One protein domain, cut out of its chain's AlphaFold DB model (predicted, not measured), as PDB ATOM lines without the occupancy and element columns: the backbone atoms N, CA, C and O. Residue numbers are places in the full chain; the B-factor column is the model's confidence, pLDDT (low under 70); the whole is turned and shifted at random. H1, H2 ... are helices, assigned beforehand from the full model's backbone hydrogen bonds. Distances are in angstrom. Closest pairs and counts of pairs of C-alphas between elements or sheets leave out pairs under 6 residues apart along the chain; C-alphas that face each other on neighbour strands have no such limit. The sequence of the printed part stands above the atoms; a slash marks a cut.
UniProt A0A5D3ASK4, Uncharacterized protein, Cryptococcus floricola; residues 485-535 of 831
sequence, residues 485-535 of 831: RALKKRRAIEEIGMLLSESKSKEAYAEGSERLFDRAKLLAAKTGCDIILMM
ATOM      1  N   ARG A 485      55.329  77.664  10.203       73.69
ATOM      2  CA  ARG A 485      54.694  76.679  11.096       73.69
ATOM      3  C   ARG A 485      53.558  75.906  10.413       73.69
ATOM      4  O   ARG A 485      53.409  74.710  10.661       73.69
ATOM      5  N   ALA A 486      52.777  76.551   9.544       74.56
ATOM      6  CA  ALA A 486      51.727  75.893   8.767       74.56
ATOM      7  C   ALA A 486      52.307  75.039   7.625       74.56
ATOM      8  O   ALA A 486      51.837  73.924   7.408       74.56
ATOM      9  N   LEU A 487      53.376  75.500   6.963       81.31
ATOM     10  CA  LEU A 487      54.131  74.706   5.983       81.31
ATOM     11  C   LEU A 487      54.781  73.469   6.627       81.31
ATOM     12  O   LEU A 487      54.683  72.374   6.077       81.31
ATOM     13  N   LYS A 488      55.371  73.606   7.821       87.25
ATOM     14  CA  LYS A 488      55.949  72.492   8.588       87.25
ATOM     15  C   LYS A 488      54.877  71.503   9.061       87.25
ATOM     16  O   LYS A 488      55.075  70.300   8.929       87.25
ATOM     17  N   LYS A 489      53.714  71.988   9.526       82.88
ATOM     18  CA  LYS A 489      52.565  71.124   9.859       82.88
ATOM     19  C   LYS A 489      52.017  70.398   8.625       82.88
ATOM     20  O   LYS A 489      51.694  69.221   8.728       82.88
ATOM     21  N   ARG A 490      51.948  71.064   7.464       76.62
ATOM     22  CA  ARG A 490      51.548  70.428   6.201       76.62
ATOM     23  C   ARG A 490      52.533  69.329   5.795       76.62
ATOM     24  O   ARG A 490      52.079  68.217   5.557       76.62
ATOM     25  N   ARG A 491      53.847  69.597   5.808       79.75
ATOM     26  CA  ARG A 491      54.868  68.577   5.507       79.75
ATOM     27  C   ARG A 491      54.766  67.368   6.435       79.75
ATOM     28  O   ARG A 491      54.762  66.261   5.930       79.75
ATOM     29  N   ALA A 492      54.590  67.562   7.743       75.44
ATOM     30  CA  ALA A 492      54.417  66.447   8.682       75.44
ATOM     31  C   ALA A 492      53.151  65.606   8.397       75.44
ATOM     32  O   ALA A 492      53.160  64.393   8.574       75.44
ATOM     33  N   ILE A 493      52.061  66.229   7.929       71.06
ATOM     34  CA  ILE A 493      50.839  65.514   7.516       71.06
ATOM     35  C   ILE A 493      51.051  64.778   6.182       71.06
ATOM     36  O   ILE A 493      50.582  63.654   6.033       71.06
ATOM     37  N   GLU A 494      51.774  65.372   5.231       69.56
ATOM     38  CA  GLU A 494      52.141  64.731   3.959       69.56
ATOM     39  C   GLU A 494      53.147  63.583   4.166       69.56
ATOM     40  O   GLU A 494      53.045  62.557   3.508       69.56
ATOM     41  N   GLU A 495      54.057  63.703   5.130       71.00
ATOM     42  CA  GLU A 495      55.020  62.677   5.542       71.00
ATOM     43  C   GLU A 495      54.317  61.478   6.199       71.00
ATOM     44  O   GLU A 495      54.487  60.345   5.749       71.00
ATOM     45  N   ILE A 496      53.427  61.718   7.172       69.50
ATOM     46  CA  ILE A 496      52.556  60.676   7.750       69.50
ATOM     47  C   ILE A 496      51.659  60.046   6.667       69.50
ATOM     48  O   ILE A 496      51.461  58.831   6.659       69.50
ATOM     49  N   GLY A 497      51.158  60.853   5.726       65.12
ATOM     50  CA  GLY A 497      50.357  60.392   4.591       65.12
ATOM     51  C   GLY A 497      51.126  59.506   3.605       65.12
ATOM     52  O   GLY A 497      50.569  58.526   3.128       65.12
ATOM     53  N   MET A 498      52.403  59.800   3.330       49.19
ATOM     54  CA  MET A 498      53.251  58.994   2.435       49.19
ATOM     55  C   MET A 498      53.824  57.733   3.104       49.19
ATOM     56  O   MET A 498      54.108  56.757   2.410       49.19
ATOM     57  N   LEU A 499      53.969  57.709   4.435       47.69
ATOM     58  CA  LEU A 499      54.388  56.512   5.188       47.69
ATOM     59  C   LEU A 499      53.331  55.385   5.148       47.69
ATOM     60  O   LEU A 499      53.669  54.192   5.239       47.69
ATOM     61  N   LEU A 500      52.064  55.756   4.932       50.28
ATOM     62  CA  LEU A 500      51.021  54.885   4.388       50.28
ATOM     63  C   LEU A 500      51.124  54.862   2.857       50.28
ATOM     64  O   LEU A 500      50.327  55.473   2.149       50.28
ATOM     65  N   SER A 501      52.131  54.146   2.351       59.09
ATOM     66  CA  SER A 501      52.356  53.971   0.915       59.09
ATOM     67  C   SER A 501      51.094  53.495   0.186       59.09
ATOM     68  O   SER A 501      50.269  52.772   0.745       59.09
ATOM     69  N   GLU A 502      50.964  53.839  -1.097       60.88
ATOM     70  CA  GLU A 502      49.790  53.482  -1.909       60.88
ATOM     71  C   GLU A 502      49.548  51.958  -1.983       60.88
ATOM     72  O   GLU A 502      48.424  51.504  -2.179       60.88
ATOM     73  N   SER A 503      50.595  51.153  -1.771       60.44
ATOM     74  CA  SER A 503      50.488  49.710  -1.536       60.44
ATOM     75  C   SER A 503      49.732  49.377  -0.244       60.44
ATOM     76  O   SER A 503      48.744  48.655  -0.308       60.44
ATOM     77  N   LYS A 504      50.122  49.950   0.903       68.44
ATOM     78  CA  LYS A 504      49.486  49.713   2.212       68.44
ATOM     79  C   LYS A 504      48.032  50.180   2.254       68.44
ATOM     80  O   LYS A 504      47.215  49.563   2.928       68.44
ATOM     81  N   SER A 505      47.681  51.263   1.553       63.34
ATOM     82  CA  SER A 505      46.285  51.719   1.493       63.34
ATOM     83  C   SER A 505      45.410  50.797   0.633       63.34
ATOM     84  O   SER A 505      44.272  50.518   1.014       63.34
ATOM     85  N   LYS A 506      45.946  50.251  -0.469       69.50
ATOM     86  CA  LYS A 506      45.289  49.198  -1.266       69.50
ATOM     87  C   LYS A 506      45.174  47.880  -0.496       69.50
ATOM     88  O   LYS A 506      44.122  47.253  -0.537       69.50
ATOM     89  N   GLU A 507      46.215  47.497   0.237       70.75
ATOM     90  CA  GLU A 507      46.277  46.297   1.080       70.75
ATOM     91  C   GLU A 507      45.266  46.362   2.237       70.75
ATOM     92  O   GLU A 507      44.449  45.456   2.390       70.75
ATOM     93  N   ALA A 508      45.212  47.477   2.975       69.50
ATOM     94  CA  ALA A 508      44.220  47.692   4.031       69.50
ATOM     95  C   ALA A 508      42.774  47.771   3.497       69.50
ATOM     96  O   ALA A 508      41.838  47.337   4.172       69.50
ATOM     97  N   TYR A 509      42.569  48.294   2.280       74.81
ATOM     98  CA  TYR A 509      41.261  48.256   1.616       74.81
ATOM     99  C   TYR A 509      40.876  46.827   1.200       74.81
ATOM    100  O   TYR A 509      39.737  46.417   1.430       74.81
ATOM    101  N   ALA A 510      41.817  46.053   0.650       77.06
ATOM    102  CA  ALA A 510      41.607  44.650   0.299       77.06
ATOM    103  C   ALA A 510      41.245  43.822   1.543       77.06
ATOM    104  O   ALA A 510      40.153  43.252   1.582       77.06
ATOM    105  N   GLU A 511      42.070  43.863   2.595       82.38
ATOM    106  CA  GLU A 511      41.825  43.163   3.865       82.38
ATOM    107  C   GLU A 511      40.487  43.582   4.502       82.38
ATOM    108  O   GLU A 511      39.701  42.745   4.957       82.38
ATOM    109  N   GLY A 512      40.183  44.885   4.501       86.38
ATOM    110  CA  GLY A 512      38.904  45.412   4.977       86.38
ATOM    111  C   GLY A 512      37.708  44.876   4.185       86.38
ATOM    112  O   GLY A 512      36.674  44.556   4.777       86.38
ATOM    113  N   SER A 513      37.854  44.730   2.865       82.56
ATOM    114  CA  SER A 513      36.811  44.194   1.985       82.56
ATOM    115  C   SER A 513      36.613  42.683   2.151       82.56
ATOM    116  O   SER A 513      35.471  42.238   2.252       82.56
ATOM    117  N   GLU A 514      37.686  41.895   2.286       84.50
ATOM    118  CA  GLU A 514      37.606  40.447   2.526       84.50
ATOM    119  C   GLU A 514      36.938  40.141   3.869       84.50
ATOM    120  O   GLU A 514      35.990  39.355   3.926       84.50
ATOM    121  N   ARG A 515      37.332  40.848   4.938       83.06
ATOM    122  CA  ARG A 515      36.691  40.745   6.263       83.06
ATOM    123  C   ARG A 515      35.195  41.085   6.219       83.06
ATOM    124  O   ARG A 515      34.413  40.511   6.982       83.06
ATOM    125  N   LEU A 516      34.781  42.003   5.342       86.12
ATOM    126  CA  LEU A 516      33.376  42.372   5.154       86.12
ATOM    127  C   LEU A 516      32.616  41.315   4.334       86.12
ATOM    128  O   LEU A 516      31.512  40.932   4.729       86.12
ATOM    129  N   PHE A 517      33.223  40.774   3.273       89.75
ATOM    130  CA  PHE A 517      32.683  39.634   2.526       89.75
ATOM    131  C   PHE A 517      32.516  38.395   3.409       89.75
ATOM    132  O   PHE A 517      31.445  37.794   3.398       89.75
ATOM    133  N   ASP A 518      33.511  38.019   4.210       89.94
ATOM    134  CA  ASP A 518      33.429  36.842   5.083       89.94
ATOM    135  C   ASP A 518      32.400  37.015   6.200       89.94
ATOM    136  O   ASP A 518      31.665  36.078   6.526       89.94
ATOM    137  N   ARG A 519      32.250  38.235   6.730       87.50
ATOM    138  CA  ARG A 519      31.166  38.549   7.667       87.50
ATOM    139  C   ARG A 519      29.786  38.466   7.003       87.50
ATOM    140  O   ARG A 519      28.845  38.033   7.665       87.50
ATOM    141  N   ALA A 520      29.663  38.818   5.722       87.19
ATOM    142  CA  ALA A 520      28.427  38.651   4.958       87.19
ATOM    143  C   ALA A 520      28.145  37.181   4.602       87.19
ATOM    144  O   ALA A 520      27.022  36.734   4.819       87.19
ATOM    145  N   LYS A 521      29.148  36.393   4.181       88.56
ATOM    146  CA  LYS A 521      29.034  34.928   4.002       88.56
ATOM    147  C   LYS A 521      28.559  34.259   5.296       88.56
ATOM    148  O   LYS A 521      27.626  33.461   5.277       88.56
ATOM    149  N   LEU A 522      29.157  34.625   6.435       88.88
ATOM    150  CA  LEU A 522      28.777  34.116   7.756       88.88
ATOM    151  C   LEU A 522      27.369  34.561   8.184       88.88
ATOM    152  O   LEU A 522      26.707  33.833   8.920       88.88
ATOM    153  N   LEU A 523      26.913  35.742   7.760       88.50
ATOM    154  CA  LEU A 523      25.555  36.211   8.036       88.50
ATOM    155  C   LEU A 523      24.533  35.469   7.165       88.50
ATOM    156  O   LEU A 523      23.591  34.912   7.718       88.50
ATOM    157  N   ALA A 524      24.780  35.348   5.858       92.00
ATOM    158  CA  ALA A 524      23.965  34.567   4.924       92.00
ATOM    159  C   ALA A 524      23.829  33.101   5.374       92.00
ATOM    160  O   ALA A 524      22.721  32.582   5.481       92.00
ATOM    161  N   ALA A 525      24.937  32.461   5.766       84.75
ATOM    162  CA  ALA A 525      24.940  31.096   6.304       84.75
ATOM    163  C   ALA A 525      24.208  30.948   7.657       84.75
ATOM    164  O   ALA A 525      23.831  29.839   8.030       84.75
ATOM    165  N   LYS A 526      24.004  32.043   8.405       86.69
ATOM    166  CA  LYS A 526      23.232  32.057   9.662       86.69
ATOM    167  C   LYS A 526      21.750  32.364   9.464       86.69
ATOM    168  O   LYS A 526      20.950  31.913  10.279       86.69
ATOM    169  N   THR A 527      21.388  33.143   8.445       90.12
ATOM    170  CA  THR A 527      20.002  33.581   8.203       90.12
ATOM    171  C   THR A 527      19.294  32.797   7.101       90.12
ATOM    172  O   THR A 527      18.067  32.809   7.056       90.12
ATOM    173  N   GLY A 528      20.035  32.123   6.216       92.62
ATOM    174  CA  GLY A 528      19.490  31.512   5.002       92.62
ATOM    175  C   GLY A 528      19.072  32.537   3.941       92.62
ATOM    176  O   GLY A 528      18.234  32.226   3.101       92.62
ATOM    177  N   CYS A 529      19.601  33.765   3.998       87.44
ATOM    178  CA  CYS A 529      19.282  34.837   3.052       87.44
ATOM    179  C   CYS A 529      20.474  35.137   2.140       87.44
ATOM    180  O   CYS A 529      21.588  35.303   2.636       87.44
ATOM    181  N   ASP A 530      20.228  35.319   0.842       82.62
ATOM    182  CA  ASP A 530      21.220  35.896  -0.067       82.62
ATOM    183  C   ASP A 530      21.469  37.372   0.280       82.62
ATOM    184  O   ASP A 530      20.536  38.167   0.406       82.62
ATOM    185  N   ILE A 531      22.742  37.748   0.435       89.75
ATOM    186  CA  ILE A 531      23.157  39.108   0.800       89.75
ATOM    187  C   ILE A 531      23.927  39.724  -0.367       89.75
ATOM    188  O   ILE A 531      25.103  39.430  -0.586       89.75
ATOM    189  N   ILE A 532      23.261  40.610  -1.108       87.56
ATOM    190  CA  ILE A 532      23.866  41.352  -2.218       87.56
ATOM    191  C   ILE A 532      24.639  42.551  -1.655       87.56
ATOM    192  O   ILE A 532      24.051  43.531  -1.200       87.56
ATOM    193  N   LEU A 533      25.971  42.486  -1.706       83.12
ATOM    194  CA  LEU A 533      26.854  43.601  -1.363       83.12
ATOM    195  C   LEU A 533      27.197  44.425  -2.610       83.12
ATOM    196  O   LEU A 533      27.975  43.986  -3.455       83.12
ATOM    197  N   MET A 534      26.673  45.648  -2.697       77.75
ATOM    198  CA  MET A 534      27.130  46.639  -3.676       77.75
ATOM    199  C   MET A 534      28.195  47.537  -3.039       77.75
ATOM    200  O   MET A 534      27.880  48.365  -2.187       77.75
ATOM    201  N   MET A 535      29.456  47.388  -3.453       76.25
ATOM    202  CA  MET A 535      30.554  48.266  -3.032       76.25
ATOM    203  C   MET A 535      30.936  49.217  -4.167       76.25
ATOM    204  O   MET A 535      31.324  48.777  -5.248       76.25
TER     205      MET A 535
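This is residues 485 to 535 of the 831 residues of an uncharacterized protein of Cryptococcus floricola (UniProt A0A5D3ASK4). Two helices, H1 then the longer H2, follow end to end and meet at a wide corner, an extended, wide-open V; after H2 the last residues, 528 to 535, fold back beside it. The printed part has 51 residues, two named helices in the order H1, H2, and no named strand; its class is all helix. It is extended, a rod with a radius of gyration of the C-alphas of 18.2 A and spans of 57 by 19 by 16 A.

Start at H1, residues 485 to 499, which stands free. A tight link of 2 residues leads to H2, residues 502 to 527, and the two helices meet only through their link. Of H2, residues 502 to 507 stand free. In H1 and H2 every O i to N i+4 pair is within hydrogen-bond range.

Find C-alpha 485 at (54.694, 76.679, 11.096); from there H1 runs 21.0 A to C-alpha 499. H2 runs 37.2 A, from C-alpha 502 at (49.790, 53.482, -1.909) to C-alpha 527 at (20.002, 33.581, 8.203).

The two C-alphas farthest apart, those of Arg 485 and Gly 528, are 57.6 A apart. The printed part has no cut. Look for low pLDDT, under 70, at residue 494, residues 496 to 506 and residue 508.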